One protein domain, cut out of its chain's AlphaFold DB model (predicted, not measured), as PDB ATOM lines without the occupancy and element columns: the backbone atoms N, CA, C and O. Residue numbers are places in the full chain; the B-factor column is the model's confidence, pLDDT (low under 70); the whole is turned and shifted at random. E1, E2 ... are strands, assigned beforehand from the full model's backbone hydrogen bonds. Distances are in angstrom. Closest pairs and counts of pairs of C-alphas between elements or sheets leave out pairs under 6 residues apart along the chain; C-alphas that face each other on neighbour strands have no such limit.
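This is residues 474 to 580 of the 580 residues of an uncharacterized protein of Gilliamella apicola (UniProt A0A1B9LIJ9). Little regular structure: three small antiparallel sheets, E1 E2, E3 E4 E5 and E6 E7 E8 E9, stand in a row, and residues 557 to 580 stick out as a long tail. The printed part has 107 residues, 33 of them in nine named strands, with no named helix: all strand. It is loose, radius of gyration of the C-alphas 17.2 A, spanning 63 by 40 by 24 A.

Start at the hairpin of E1, residues 477 to 479, and E2, residues 484 to 486: N 478 and O 485 are 3.0 A apart, within hydrogen-bond range. Next, E3, residues 506 to 508, E4, 513 to 515, and E5, 518 to 520, form a meander, each strand the antiparallel neighbour of the one before; E2 and E3 are apart. E6, 529 to 531, E7, 534 to 539, E8, 543 to 546, and E9, 549 to 553, form another.

Find C-alpha 477 at (16.765, -31.330, 0.321), where E1 begins; E9, 12.1 A long, ends at C-alpha 553, (11.802, -7.127, 15.328).

The C-alphas farthest apart, Ser 552 and Lys 580, are 63.2 A apart. The printed part has no cut; E2 to E3 is a long link. Look for pLDDT under 70 at residues 531 to 533 and 552 to 580.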
ATOM      1  N   ASN A 474      23.450 -30.000   0.175       88.12
ATOM      2  CA  ASN A 474      22.628 -30.323   1.326       88.12
ATOM      3  C   ASN A 474      21.616 -31.434   1.006       88.12
ATOM      4  O   ASN A 474      20.481 -31.170   0.616       88.12
ATOM      5  N   GLN A 475      22.011 -32.687   1.250       89.19
ATOM      6  CA  GLN A 475      21.196 -33.870   0.942       89.19
ATOM      7  C   GLN A 475      19.900 -33.973   1.769       89.19
ATOM      8  O   GLN A 475      19.067 -34.835   1.497       89.19
ATOM      9  N   LEU A 476      19.671 -33.097   2.753       94.94
ATOM     10  CA  LEU A 476      18.360 -32.994   3.399       94.94
ATOM     11  C   LEU A 476      17.287 -32.468   2.439       94.94
ATOM     12  O   LEU A 476      16.107 -32.691   2.687       94.94
ATOM     13  N   TYR A 477      17.680 -31.814   1.344       95.75
ATOM     14  CA  TYR A 477      16.765 -31.330   0.321       95.75
ATOM     15  C   TYR A 477      16.876 -32.146  -0.965       95.75
ATOM     16  O   TYR A 477      17.956 -32.527  -1.419       95.75
ATOM     17  N   SER A 478      15.730 -32.372  -1.589       96.81
ATOM     18  CA  SER A 478      15.615 -32.973  -2.914       96.81
ATOM     19  C   SER A 478      14.461 -32.333  -3.672       96.81
ATOM     20  O   SER A 478      13.620 -31.638  -3.094       96.81
ATOM     21  N   LYS A 479      14.421 -32.506  -4.989       96.31
ATOM     22  CA  LYS A 479      13.350 -31.958  -5.816       96.31
ATOM     23  C   LYS A 479      13.097 -32.804  -7.045       96.31
ATOM     24  O   LYS A 479      13.950 -33.552  -7.497       96.31
ATOM     25  N   ASP A 480      11.911 -32.631  -7.594       96.25
ATOM     26  CA  ASP A 480      11.562 -33.063  -8.935       96.25
ATOM     27  C   ASP A 480      11.064 -31.854  -9.745       96.25
ATOM     28  O   ASP A 480      11.041 -30.715  -9.262       96.25
ATOM     29  N   LYS A 481      10.640 -32.073 -10.994       95.69
ATOM     30  CA  LYS A 481      10.162 -30.978 -11.858       95.69
ATOM     31  C   LYS A 481       8.949 -30.209 -11.303       95.69
ATOM     32  O   LYS A 481       8.671 -29.105 -11.767       95.69
ATOM     33  N   ASN A 482       8.197 -30.794 -10.370       95.62
ATOM     34  CA  ASN A 482       6.947 -30.268  -9.828       95.62
ATOM     35  C   ASN A 482       7.056 -29.822  -8.365       95.62
ATOM     36  O   ASN A 482       6.168 -29.113  -7.888       95.62
ATOM     37  N   SER A 483       8.015 -30.327  -7.589       97.06
ATOM     38  CA  SER A 483       7.973 -30.254  -6.124       97.06
ATOM     39  C   SER A 483       9.350 -30.320  -5.476       97.06
ATOM     40  O   SER A 483      10.288 -30.876  -6.033       97.06
ATOM     41  N   VAL A 484       9.446 -29.748  -4.276       97.94
ATOM     42  CA  VAL A 484      10.635 -29.799  -3.416       97.94
ATOM     43  C   VAL A 484      10.294 -30.582  -2.156       97.94
ATOM     44  O   VAL A 484       9.164 -30.508  -1.661       97.94
ATOM     45  N   TYR A 485      11.270 -31.310  -1.633       97.88
ATOM     46  CA  TYR A 485      11.156 -32.162  -0.463       97.88
ATOM     47  C   TYR A 485      12.269 -31.822   0.531       97.88
ATOM     48  O   TYR A 485      13.406 -31.557   0.146       97.88
ATOM     49  N   TYR A 486      11.912 -31.825   1.810       97.06
ATOM     50  CA  TYR A 486      12.831 -31.854   2.936       97.06
ATOM     51  C   TYR A 486      12.727 -33.243   3.560       97.06
ATOM     52  O   TYR A 486      11.661 -33.603   4.067       97.06
ATOM     53  N   GLN A 487      13.800 -34.032   3.495       96.62
ATOM     54  CA  GLN A 487      13.800 -35.440   3.896       96.62
ATOM     55  C   GLN A 487      12.674 -36.212   3.173       96.62
ATOM     56  O   GLN A 487      12.550 -36.131   1.953       96.62
ATOM     57  N   ASP A 488      11.808 -36.918   3.907       94.88
ATOM     58  CA  ASP A 488      10.639 -37.620   3.361       94.88
ATOM     59  C   ASP A 488       9.401 -36.722   3.154       94.88
ATOM     60  O   ASP A 488       8.325 -37.211   2.803       94.88
ATOM     61  N   LYS A 489       9.495 -35.406   3.398       96.75
ATOM     62  CA  LYS A 489       8.339 -34.495   3.413       96.75
ATOM     63  C   LYS A 489       8.358 -33.485   2.278       96.75
ATOM     64  O   LYS A 489       9.262 -32.670   2.149       96.75
ATOM     65  N   LYS A 490       7.260 -33.437   1.525       97.00
ATOM     66  CA  LYS A 490       7.002 -32.392   0.529       97.00
ATOM     67  C   LYS A 490       6.881 -31.007   1.178       97.00
ATOM     68  O   LYS A 490       6.084 -30.822   2.100       97.00
ATOM     69  N   ILE A 491       7.605 -30.026   0.643       96.50
ATOM     70  CA  ILE A 491       7.501 -28.612   1.018       96.50
ATOM     71  C   ILE A 491       6.369 -27.985   0.200       96.50
ATOM     72  O   ILE A 491       6.503 -27.680  -0.989       96.50
ATOM     73  N   VAL A 492       5.202 -27.837   0.820       91.62
ATOM     74  CA  VAL A 492       4.003 -27.353   0.125       91.62
ATOM     75  C   VAL A 492       4.187 -25.894  -0.290       91.62
ATOM     76  O   VAL A 492       4.399 -25.028   0.550       91.62
ATOM     77  N   GLY A 493       4.037 -25.618  -1.587       87.12
ATOM     78  CA  GLY A 493       4.123 -24.267  -2.148       87.12
ATOM     79  C   GLY A 493       5.514 -23.852  -2.632       87.12
ATOM     80  O   GLY A 493       5.605 -22.795  -3.254       87.12
ATOM     81  N   ALA A 494       6.539 -24.684  -2.415       96.00
ATOM     82  CA  ALA A 494       7.894 -24.439  -2.894       96.00
ATOM     83  C   ALA A 494       8.007 -24.498  -4.417       96.00
ATOM     84  O   ALA A 494       7.471 -25.401  -5.063       96.00
ATOM     85  N   ASN A 495       8.734 -23.535  -4.982       94.25
ATOM     86  CA  ASN A 495       9.034 -23.481  -6.406       94.25
ATOM     87  C   ASN A 495      10.369 -24.194  -6.712       94.25
ATOM     88  O   ASN A 495      11.427 -23.638  -6.417       94.25
ATOM     89  N   PRO A 496      10.368 -25.379  -7.356       96.44
ATOM     90  CA  PRO A 496      11.587 -26.175  -7.566       96.44
ATOM     91  C   PRO A 496      12.643 -25.494  -8.452       96.44
ATOM     92  O   PRO A 496      13.821 -25.863  -8.414       96.44
ATOM     93  N   VAL A 497      12.247 -24.493  -9.245       95.75
ATOM     94  CA  VAL A 497      13.154 -23.766 -10.144       95.75
ATOM     95  C   VAL A 497      13.973 -22.713  -9.393       95.75
ATOM     96  O   VAL A 497      15.151 -22.540  -9.690       95.75
ATOM     97  N   SER A 498      13.370 -22.012  -8.432       95.81
ATOM     98  CA  SER A 498      13.999 -20.918  -7.670       95.81
ATOM     99  C   SER A 498      14.435 -21.330  -6.258       95.81
ATOM    100  O   SER A 498      15.068 -20.535  -5.561       95.81
ATOM    101  N   PHE A 499      14.119 -22.557  -5.833       97.31
ATOM    102  CA  PHE A 499      14.440 -23.058  -4.502       97.31
ATOM    103  C   PHE A 499      15.949 -23.120  -4.250       97.31
ATOM    104  O   PHE A 499      16.711 -23.674  -5.040       97.31
ATOM    105  N   THR A 500      16.357 -22.562  -3.116       94.75
ATOM    106  CA  THR A 500      17.735 -22.470  -2.641       94.75
ATOM    107  C   THR A 500      17.788 -22.872  -1.164       94.75
ATOM    108  O   THR A 500      17.256 -22.141  -0.317       94.75
ATOM    109  N   PRO A 501      18.434 -23.999  -0.819       93.75
ATOM    110  CA  PRO A 501      18.819 -24.291   0.558       93.75
ATOM    111  C   PRO A 501      19.786 -23.225   1.094       93.75
ATOM    112  O   PRO A 501      20.693 -22.801   0.378       93.75
ATOM    113  N   ILE A 502      19.605 -22.788   2.342       89.19
ATOM    114  CA  ILE A 502      20.527 -21.860   3.022       89.19
ATOM    115  C   ILE A 502      21.387 -22.633   4.028       89.19
ATOM    116  O   ILE A 502      22.605 -22.472   4.045       89.19
ATOM    117  N   ASN A 503      20.759 -23.481   4.843       88.00
ATOM    118  CA  ASN A 503      21.408 -24.449   5.729       88.00
ATOM    119  C   ASN A 503      20.479 -25.663   5.944       88.00
ATOM    120  O   ASN A 503      19.485 -25.820   5.233       88.00
ATOM    121  N   ASP A 504      20.784 -26.497   6.937       92.19
ATOM    122  CA  ASP A 504      20.067 -27.748   7.227       92.19
ATOM    123  C   ASP A 504      18.589 -27.581   7.586       92.19
ATOM    124  O   ASP A 504      17.841 -28.556   7.530       92.19
ATOM    125  N   TYR A 505      18.142 -26.364   7.906       94.06
ATOM    126  CA  TYR A 505      16.752 -26.107   8.278       94.06
ATOM    127  C   TYR A 505      16.113 -24.974   7.482       94.06
ATOM    128  O   TYR A 505      14.929 -25.039   7.185       94.06
ATOM    129  N   TYR A 506      16.849 -23.929   7.118       93.56
ATOM    130  CA  TYR A 506      16.312 -22.798   6.375       93.56
ATOM    131  C   TYR A 506      16.574 -22.924   4.884       93.56
ATOM    132  O   TYR A 506      17.676 -23.224   4.422       93.56
ATOM    133  N   SER A 507      15.545 -22.597   4.120       95.62
ATOM    134  CA  SER A 507      15.587 -22.531   2.666       95.62
ATOM    135  C   SER A 507      14.657 -21.433   2.166       95.62
ATOM    136  O   SER A 507      13.856 -20.870   2.918       95.62
ATOM    137  N   LYS A 508      14.786 -21.072   0.892       95.88
ATOM    138  CA  LYS A 508      13.956 -20.037   0.274       95.88
ATOM    139  C   LYS A 508      13.730 -20.291  -1.200       95.88
ATOM    140  O   LYS A 508      14.545 -20.930  -1.853       95.88
ATOM    141  N   ASP A 509      12.658 -19.728  -1.724       95.00
ATOM    142  CA  ASP A 509      12.460 -19.550  -3.155       95.00
ATOM    143  C   ASP A 509      12.189 -18.068  -3.475       95.00
ATOM    144  O   ASP A 509      12.468 -17.175  -2.671       95.00
ATOM    145  N   ASP A 510      11.679 -17.780  -4.671       93.31
ATOM    146  CA  ASP A 510      11.380 -16.418  -5.114       93.31
ATOM    147  C   ASP A 510      10.224 -15.750  -4.348       93.31
ATOM    148  O   ASP A 510      10.059 -14.530  -4.433       93.31
ATOM    149  N   LYS A 511       9.429 -16.518  -3.595       89.81
ATOM    150  CA  LYS A 511       8.185 -16.063  -2.968       89.81
ATOM    151  C   LYS A 511       8.131 -16.269  -1.457       89.81
ATOM    152  O   LYS A 511       7.546 -15.431  -0.770       89.81
ATOM    153  N   PHE A 512       8.711 -17.342  -0.936       93.56
ATOM    154  CA  PHE A 512       8.619 -17.723   0.468       93.56
ATOM    155  C   PHE A 512       9.965 -18.182   1.032       93.56
ATOM    156  O   PHE A 512      10.845 -18.666   0.321       93.56
ATOM    157  N   ALA A 513      10.099 -18.028   2.348       93.25
ATOM    158  CA  ALA A 513      11.127 -18.689   3.135       93.25
ATOM    159  C   ALA A 513      10.513 -19.874   3.883       93.25
ATOM    160  O   ALA A 513       9.327 -19.852   4.226       93.25
ATOM    161  N   TYR A 514      11.337 -20.873   4.166       95.00
ATOM    162  CA  TYR A 514      10.924 -22.123   4.779       95.00
ATOM    163  C   TYR A 514      11.836 -22.472   5.953       95.00
ATOM    164  O   TYR A 514      13.029 -22.169   5.929       95.00
ATOM    165  N   TYR A 515      11.254 -23.111   6.964       94.75
ATOM    166  CA  TYR A 515      11.968 -23.853   7.997       94.75
ATOM    167  C   TYR A 515      11.546 -25.319   7.890       94.75
ATOM    168  O   TYR A 515      10.352 -25.617   7.988       94.75
ATOM    169  N   GLU A 516      12.504 -26.206   7.641       95.38
ATOM    170  CA  GLU A 516      12.293 -27.598   7.253       95.38
ATOM    171  C   GLU A 516      11.317 -27.669   6.064       95.38
ATOM    172  O   GLU A 516      11.610 -27.183   4.972       95.38
ATOM    173  N   ASN A 517      10.115 -28.206   6.279       94.88
ATOM    174  CA  ASN A 517       9.064 -28.300   5.272       94.88
ATOM    175  C   ASN A 517       7.934 -27.261   5.428       94.88
ATOM    176  O   ASN A 517       6.903 -27.381   4.758       94.88
ATOM    177  N   GLN A 518       8.080 -26.264   6.306       94.06
ATOM    178  CA  GLN A 518       7.026 -25.297   6.634       94.06
ATOM    179  C   GLN A 518       7.335 -23.884   6.130       94.06
ATOM    180  O   GLN A 518       8.443 -23.385   6.294       94.06
ATOM    181  N   ILE A 519       6.324 -23.203   5.579       91.25
ATOM    182  CA  ILE A 519       6.423 -21.795   5.162       91.25
ATOM    183  C   ILE A 519       6.514 -20.872   6.384       91.25
ATOM    184  O   ILE A 519       5.661 -20.908   7.274       91.25
ATOM    185  N   ILE A 520       7.463 -19.939   6.351       89.50
ATOM    186  CA  ILE A 520       7.561 -18.812   7.280       89.50
ATOM    187  C   ILE A 520       6.825 -17.613   6.665       89.50
ATOM    188  O   ILE A 520       7.400 -16.793   5.954       89.50
ATOM    189  N   LEU A 521       5.519 -17.509   6.925       81.62
ATOM    190  CA  LEU A 521       4.609 -16.592   6.213       81.62
ATOM    191  C   LEU A 521       5.014 -15.111   6.228       81.62
ATOM    192  O   LEU A 521       4.692 -14.386   5.289       81.62
ATOM    193  N   ILE A 522       5.650 -14.645   7.304       76.69
ATOM    194  CA  ILE A 522       5.994 -13.225   7.468       76.69
ATOM    195  C   ILE A 522       7.398 -12.881   6.958       76.69
ATOM    196  O   ILE A 522       7.728 -11.693   6.894       76.69
ATOM    197  N   ALA A 523       8.196 -13.890   6.600       83.75
ATOM    198  CA  ALA A 523       9.588 -13.716   6.221       83.75
ATOM    199  C   ALA A 523       9.759 -13.099   4.843       83.75
ATOM    200  O   ALA A 523       9.003 -13.378   3.913       83.75
ATOM    201  N   ASN A 524      10.775 -12.248   4.725       82.69
ATOM    202  CA  ASN A 524      11.240 -11.744   3.447       82.69
ATOM    203  C   ASN A 524      12.304 -12.707   2.887       82.69
ATOM    204  O   ASN A 524      13.450 -12.665   3.338       82.69
ATOM    205  N   PRO A 525      11.971 -13.565   1.904       87.62
ATOM    206  CA  PRO A 525      12.913 -14.558   1.386       87.62
ATOM    207  C   PRO A 525      14.145 -13.922   0.744       87.62
ATOM    208  O   PRO A 525      15.246 -14.462   0.837       87.62
ATOM    209  N   LYS A 526      13.999 -12.748   0.124       89.31
ATOM    210  CA  LYS A 526      15.106 -12.092  -0.573       89.31
ATOM    211  C   LYS A 526      16.251 -11.751   0.381       89.31
ATOM    212  O   LYS A 526      17.404 -12.009   0.050       89.31
ATOM    213  N   GLU A 527      15.904 -11.264   1.566       84.94
ATOM    214  CA  GLU A 527      16.846 -10.812   2.593       84.94
ATOM    215  C   GLU A 527      17.099 -11.878   3.674       84.94
ATOM    216  O   GLU A 527      17.800 -11.609   4.644       84.94
ATOM    217  N   LEU A 528      16.544 -13.093   3.527       84.12
ATOM    218  CA  LEU A 528      16.722 -14.150   4.521       84.12
ATOM    219  C   LEU A 528      18.179 -14.631   4.552       84.12
ATOM    220  O   LEU A 528      18.704 -15.100   3.530       84.12
ATOM    221  N   MET A 529      18.770 -14.564   5.742       79.31
ATOM    222  CA  MET A 529      20.121 -15.005   6.078       79.31
ATOM    223  C   MET A 529      20.138 -15.786   7.399       79.31
ATOM    224  O   MET A 529      19.303 -15.565   8.277       79.31
ATOM    225  N   THR A 530      21.104 -16.687   7.555       79.25
ATOM    226  CA  THR A 530      21.348 -17.454   8.788       79.25
ATOM    227  C   THR A 530      22.658 -17.022   9.445       79.25
ATOM    228  O   THR A 530      23.492 -16.356   8.825       79.25
ATOM    229  N   ILE A 531      22.834 -17.366  10.722       67.31
ATOM    230  CA  ILE A 531      24.086 -17.129  11.448       67.31
ATOM    231  C   ILE A 531      24.995 -18.351  11.327       67.31
ATOM    232  O   ILE A 531      24.575 -19.487  11.516       67.31
ATOM    233  N   PHE A 532      26.278 -18.100  11.075       46.91
ATOM    234  CA  PHE A 532      27.309 -19.131  11.115       46.91
ATOM    235  C   PHE A 532      27.417 -19.732  12.533       46.91
ATOM    236  O   PHE A 532      27.652 -18.991  13.489       46.91
ATOM    237  N   ASN A 533      27.267 -21.057  12.662       59.69
ATOM    238  CA  ASN A 533      27.211 -21.832  13.920       59.69
ATOM    239  C   ASN A 533      25.919 -21.699  14.759       59.69
ATOM    240  O   ASN A 533      25.924 -22.060  15.939       59.69
ATOM    241  N   ASP A 534      24.821 -21.195  14.187       71.94
ATOM    242  CA  ASP A 534      23.480 -21.286  14.783       71.94
ATOM    243  C   ASP A 534      22.446 -21.612  13.702       71.94
ATOM    244  O   ASP A 534      21.848 -20.727  13.087       71.94
ATOM    245  N   ASP A 535      22.244 -22.909  13.469       74.69
ATOM    246  CA  ASP A 535      21.423 -23.380  12.358       74.69
ATOM    247  C   ASP A 535      19.915 -23.195  12.582       74.69
ATOM    248  O   ASP A 535      19.135 -23.248  11.628       74.69
ATOM    249  N   GLU A 536      19.496 -22.919  13.823       84.62
ATOM    250  CA  GLU A 536      18.096 -22.684  14.176       84.62
ATOM    251  C   GLU A 536      17.663 -21.231  13.992       84.62
ATOM    252  O   GLU A 536      16.454 -20.964  13.975       84.62
ATOM    253  N   THR A 537      18.599 -20.292  13.842       80.75
ATOM    254  CA  THR A 537      18.292 -18.860  13.835       80.75
ATOM    255  C   THR A 537      18.494 -18.236  12.455       80.75
ATOM    256  O   THR A 537      19.555 -18.338  11.839       80.75
ATOM    257  N   ALA A 538      17.469 -17.521  11.989       77.81
ATOM    258  CA  ALA A 538      17.497 -16.764  10.744       77.81
ATOM    259  C   ALA A 538      17.011 -15.329  10.954       77.81
ATOM    260  O   ALA A 538      16.304 -15.025  11.915       77.81
ATOM    261  N   TYR A 539      17.377 -14.444  10.037       83.75
ATOM    262  CA  TYR A 539      17.026 -13.030  10.062       83.75
ATOM    263  C   TYR A 539      16.654 -12.588   8.656       83.75
ATOM    264  O   TYR A 539      17.205 -13.094   7.680       83.75
ATOM    265  N   ASP A 540      15.736 -11.637   8.563       79.69
ATOM    266  CA  ASP A 540      15.531 -10.842   7.358       79.69
ATOM    267  C   ASP A 540      15.722  -9.346   7.667       79.69
ATOM    268  O   ASP A 540      16.268  -8.978   8.705       79.69
ATOM    269  N   ASP A 541      15.284  -8.460   6.775       76.69
ATOM    270  CA  ASP A 541      15.385  -7.006   6.936       76.69
ATOM    271  C   ASP A 541      14.539  -6.427   8.086       76.69
ATOM    272  O   ASP A 541      14.680  -5.253   8.434       76.69
ATOM    273  N   ARG A 542      13.634  -7.221   8.669       74.50
ATOM    274  CA  ARG A 542      12.615  -6.772   9.628       74.50
ATOM    275  C   ARG A 542      12.593  -7.598  10.907       74.50
ATOM    276  O   ARG A 542      12.252  -7.068  11.967       74.50
ATOM    277  N   PHE A 543      12.902  -8.885  10.830       76.19
ATOM    278  CA  PHE A 543      12.534  -9.864  11.840       76.19
ATOM    279  C   PHE A 543      13.625 -10.913  12.059       76.19
ATOM    280  O   PHE A 543      14.306 -11.346  11.132       76.19
ATOM    281  N   GLN A 544      13.738 -11.355  13.310       80.94
ATOM    282  CA  GLN A 544      14.494 -12.534  13.711       80.94
ATOM    283  C   GLN A 544      13.550 -13.727  13.888       80.94
ATOM    284  O   GLN A 544      12.470 -13.605  14.482       80.94
ATOM    285  N   TYR A 545      14.012 -14.894  13.448       82.56
ATOM    286  CA  TYR A 545      13.335 -16.177  13.538       82.56
ATOM    287  C   TYR A 545      14.188 -17.187  14.292       82.56
ATOM    288  O   TYR A 545      15.404 -17.219  14.123       82.56
ATOM    289  N   ARG A 546      13.543 -18.048  15.078       87.25
ATOM    290  CA  ARG A 546      14.163 -19.250  15.632       87.25
ATOM    291  C   ARG A 546      13.248 -20.444  15.429       87.25
ATOM    292  O   ARG A 546      12.063 -20.368  15.754       87.25
ATOM    293  N   ALA A 547      13.799 -21.524  14.892       89.25
ATOM    294  CA  ALA A 547      13.049 -22.703  14.477       89.25
ATOM    295  C   ALA A 547      11.803 -22.348  13.631       89.25
ATOM    296  O   ALA A 547      10.683 -22.770  13.926       89.25
ATOM    297  N   GLY A 548      11.974 -21.432  12.668       84.38
ATOM    298  CA  GLY A 548      10.904 -20.935  11.795       84.38
ATOM    299  C   GLY A 548       9.876 -20.007  12.455       84.38
ATOM    300  O   GLY A 548       8.959 -19.530  11.786       84.38
ATOM    301  N   LYS A 549       9.998 -19.716  13.756       85.94
ATOM    302  CA  LYS A 549       9.055 -18.868  14.501       85.94
ATOM    303  C   LYS A 549       9.608 -17.473  14.709       85.94
ATOM    304  O   LYS A 549      10.776 -17.311  15.033       85.94
ATOM    305  N   PHE A 550       8.740 -16.473  14.588       82.12
ATOM    306  CA  PHE A 550       9.055 -15.084  14.917       82.12
ATOM    307  C   PHE A 550       9.506 -14.937  16.377       82.12
ATOM    308  O   PHE A 550       8.829 -15.429  17.281       82.12
ATOM    309  N   ILE A 551      10.613 -14.225  16.596       79.25
ATOM    310  CA  ILE A 551      11.182 -13.957  17.925       79.25
ATOM    311  C   ILE A 551      11.130 -12.469  18.260       79.25
ATOM    312  O   ILE A 551      10.619 -12.092  19.315       79.25
ATOM    313  N   SER A 552      11.643 -11.615  17.376       68.69
ATOM    314  CA  SER A 552      11.729 -10.174  17.621       68.69
ATOM    315  C   SER A 552      11.858  -9.380  16.328       68.69
ATOM    316  O   SER A 552      12.267  -9.901  15.290       68.69
ATOM    317  N   THR A 553      11.524  -8.094  16.394       67.94
ATOM    318  CA  THR A 553      11.802  -7.127  15.328       67.94
ATOM    319  C   THR A 553      13.252  -6.664  15.392       67.94
ATOM    320  O   THR A 553      13.773  -6.430  16.482       67.94
ATOM    321  N   ILE A 554      13.887  -6.482  14.238       59.66
ATOM    322  CA  ILE A 554      15.218  -5.885  14.126       59.66
ATOM    323  C   ILE A 554      15.020  -4.375  13.967       59.66
ATOM    324  O   ILE A 554      14.481  -3.914  12.962       59.66
ATOM    325  N   ASP A 555      15.401  -3.592  14.979       47.06
ATOM    326  CA  ASP A 555      15.297  -2.131  14.913       47.06
ATOM    327  C   ASP A 555      16.504  -1.545  14.165       47.06
ATOM    328  O   ASP A 555      17.566  -1.274  14.731       47.06
ATOM    329  N   ILE A 556      16.326  -1.346  12.858       41.94
ATOM    330  CA  ILE A 556      17.329  -0.771  11.947       41.94
ATOM    331  C   ILE A 556      17.713   0.677  12.312       41.94
ATOM    332  O   ILE A 556      18.665   1.218  11.753       41.94
ATOM    333  N   THR A 557      17.010   1.323  13.254       36.28
ATOM    334  CA  THR A 557      17.316   2.697  13.685       36.28
ATOM    335  C   THR A 557      18.353   2.788  14.809       36.28
ATOM    336  O   THR A 557      18.879   3.876  15.048       36.28
ATOM    337  N   GLN A 558      18.719   1.671  15.457       35.81
ATOM    338  CA  GLN A 558      19.694   1.648  16.563       35.81
ATOM    339  C   GLN A 558      20.998   0.891  16.261       35.81
ATOM    340  O   GLN A 558      21.817   0.683  17.156       35.81
ATOM    341  N   SER A 559      21.250   0.485  15.015       30.67
ATOM    342  CA  SER A 559      22.507  -0.181  14.653       30.67
ATOM    343  C   SER A 559      22.921   0.121  13.216       30.67
ATOM    344  O   SER A 559      22.256  -0.333  12.289       30.67
ATOM    345  N   PRO A 560      24.055   0.810  12.978       31.09
ATOM    346  CA  PRO A 560      24.668   0.847  11.665       31.09
ATOM    347  C   PRO A 560      25.526  -0.415  11.507       31.09
ATOM    348  O   PRO A 560      26.743  -0.329  11.364       31.09
ATOM    349  N   ILE A 561      24.916  -1.603  11.537       34.38
ATOM    350  CA  ILE A 561      25.589  -2.774  10.976       34.38
ATOM    351  C   ILE A 561      25.407  -2.644   9.466       34.38
ATOM    352  O   ILE A 561      24.477  -3.181   8.873       34.38
ATOM    353  N   LYS A 562      26.299  -1.881   8.826       30.11
ATOM    354  CA  LYS A 562      26.621  -2.162   7.431       30.11
ATOM    355  C   LYS A 562      27.280  -3.534   7.441       30.11
ATOM    356  O   LYS A 562      28.466  -3.640   7.738       30.11
ATOM    357  N   ILE A 563      26.491  -4.567   7.166       33.84
ATOM    358  CA  ILE A 563      27.016  -5.871   6.785       33.84
ATOM    359  C   ILE A 563      27.787  -5.604   5.493       33.84
ATOM    360  O   ILE A 563      27.204  -5.304   4.454       33.84
ATOM    361  N   THR A 564      29.111  -5.556   5.584       30.16
ATOM    362  CA  THR A 564      29.956  -5.571   4.396       30.16
ATOM    363  C   THR A 564      29.751  -6.921   3.733       30.16
ATOM    364  O   THR A 564      30.020  -7.943   4.364       30.16
ATOM    365  N   ASP A 565      29.269  -6.908   2.490       27.50
ATOM    366  CA  ASP A 565      29.271  -8.062   1.596       27.50
ATOM    367  C   ASP A 565      30.652  -8.727   1.646       27.50
ATOM    368  O   ASP A 565      31.615  -8.246   1.042       27.50
ATOM    369  N   TYR A 566      30.762  -9.861   2.335       25.78
ATOM    370  CA  TYR A 566      31.780 -10.839   1.990       25.78
ATOM    371  C   TYR A 566      31.291 -11.532   0.722       25.78
ATOM    372  O   TYR A 566      30.795 -12.656   0.742       25.78
ATOM    373  N   SER A 567      31.408 -10.836  -0.409       26.44
ATOM    374  CA  SER A 567      31.412 -11.495  -1.706       26.44
ATOM    375  C   SER A 567      32.544 -12.517  -1.683       26.44
ATOM    376  O   SER A 567      33.721 -12.147  -1.629       26.44
ATOM    377  N   LEU A 568      32.173 -13.800  -1.686       27.28
ATOM    378  CA  LEU A 568      33.079 -14.911  -1.956       27.28
ATOM    379  C   LEU A 568      33.954 -14.542  -3.165       27.28
ATOM    380  O   LEU A 568      33.421 -14.006  -4.148       27.28
ATOM    381  N   PRO A 569      35.276 -14.794  -3.138       25.91
ATOM    382  CA  PRO A 569      36.085 -14.616  -4.330       25.91
ATOM    383  C   PRO A 569      35.475 -15.466  -5.450       25.91
ATOM    384  O   PRO A 569      35.278 -16.671  -5.295       25.91
ATOM    385  N   GLN A 570      35.130 -14.810  -6.561       27.22
ATOM    386  CA  GLN A 570      34.683 -15.465  -7.789       27.22
ATOM    387  C   GLN A 570      35.645 -16.617  -8.121       27.22
ATOM    388  O   GLN A 570      36.863 -16.425  -8.007       27.22
ATOM    389  N   PRO A 571      35.152 -17.796  -8.542       27.92
ATOM    390  CA  PRO A 571      36.026 -18.884  -8.946       27.92
ATOM    391  C   PRO A 571      36.904 -18.399 -10.101       27.92
ATOM    392  O   PRO A 571      36.426 -18.066 -11.186       27.92
ATOM    393  N   VAL A 572      38.212 -18.332  -9.857       26.31
ATOM    394  CA  VAL A 572      39.191 -18.115 -10.917       26.31
ATOM    395  C   VAL A 572      39.118 -19.338 -11.818       26.31
ATOM    396  O   VAL A 572      39.542 -20.429 -11.444       26.31
ATOM    397  N   SER A 573      38.544 -19.156 -13.003       27.98
ATOM    398  CA  SER A 573      38.561 -20.147 -14.075       27.98
ATOM    399  C   SER A 573      40.017 -20.500 -14.391       27.98
ATOM    400  O   SER A 573      40.714 -19.742 -15.068       27.98
ATOM    401  N   LEU A 574      40.501 -21.642 -13.902       25.62
ATOM    402  CA  LEU A 574      41.737 -22.244 -14.387       25.62
ATOM    403  C   LEU A 574      41.471 -22.755 -15.805       25.62
ATOM    404  O   LEU A 574      41.029 -23.881 -16.020       25.62
ATOM    405  N   VAL A 575      41.714 -21.891 -16.788       26.50
ATOM    406  CA  VAL A 575      41.840 -22.294 -18.187       26.50
ATOM    407  C   VAL A 575      43.114 -23.130 -18.289       26.50
ATOM    408  O   VAL A 575      44.219 -22.596 -18.370       26.50
ATOM    409  N   TYR A 576      42.967 -24.454 -18.269       25.53
ATOM    410  CA  TYR A 576      44.029 -25.359 -18.688       25.53
ATOM    411  C   TYR A 576      44.252 -25.167 -20.190       25.53
ATOM    412  O   TYR A 576      43.467 -25.620 -21.022       25.53
ATOM    413  N   SER A 577      45.333 -24.478 -20.550       29.42
ATOM    414  CA  SER A 577      45.859 -24.519 -21.908       29.42
ATOM    415  C   SER A 577      46.363 -25.937 -22.192       29.42
ATOM    416  O   SER A 577      47.339 -26.384 -21.589       29.42
ATOM    417  N   GLN A 578      45.702 -26.638 -23.106       27.56
ATOM    418  CA  GLN A 578      46.213 -27.863 -23.725       27.56
ATOM    419  C   GLN A 578      47.550 -27.565 -24.441       27.56
ATOM    420  O   GLN A 578      47.603 -26.599 -25.212       27.56
ATOM    421  N   PRO A 579      48.628 -28.344 -24.229       38.09
ATOM    422  CA  PRO A 579      49.844 -28.213 -25.023       38.09
ATOM    423  C   PRO A 579      49.625 -28.767 -26.437       38.09
ATOM    424  O   PRO A 579      48.958 -29.785 -26.615       38.09
ATOM    425  N   LYS A 580      50.203 -28.082 -27.427       36.00
ATOM    426  CA  LYS A 580      50.410 -28.602 -28.784       36.00
ATOM    427  C   LYS A 580      51.466 -29.697 -28.816       36.00
ATOM    428  O   LYS A 580      52.428 -29.584 -28.022       36.00
TER     429      LYS A 580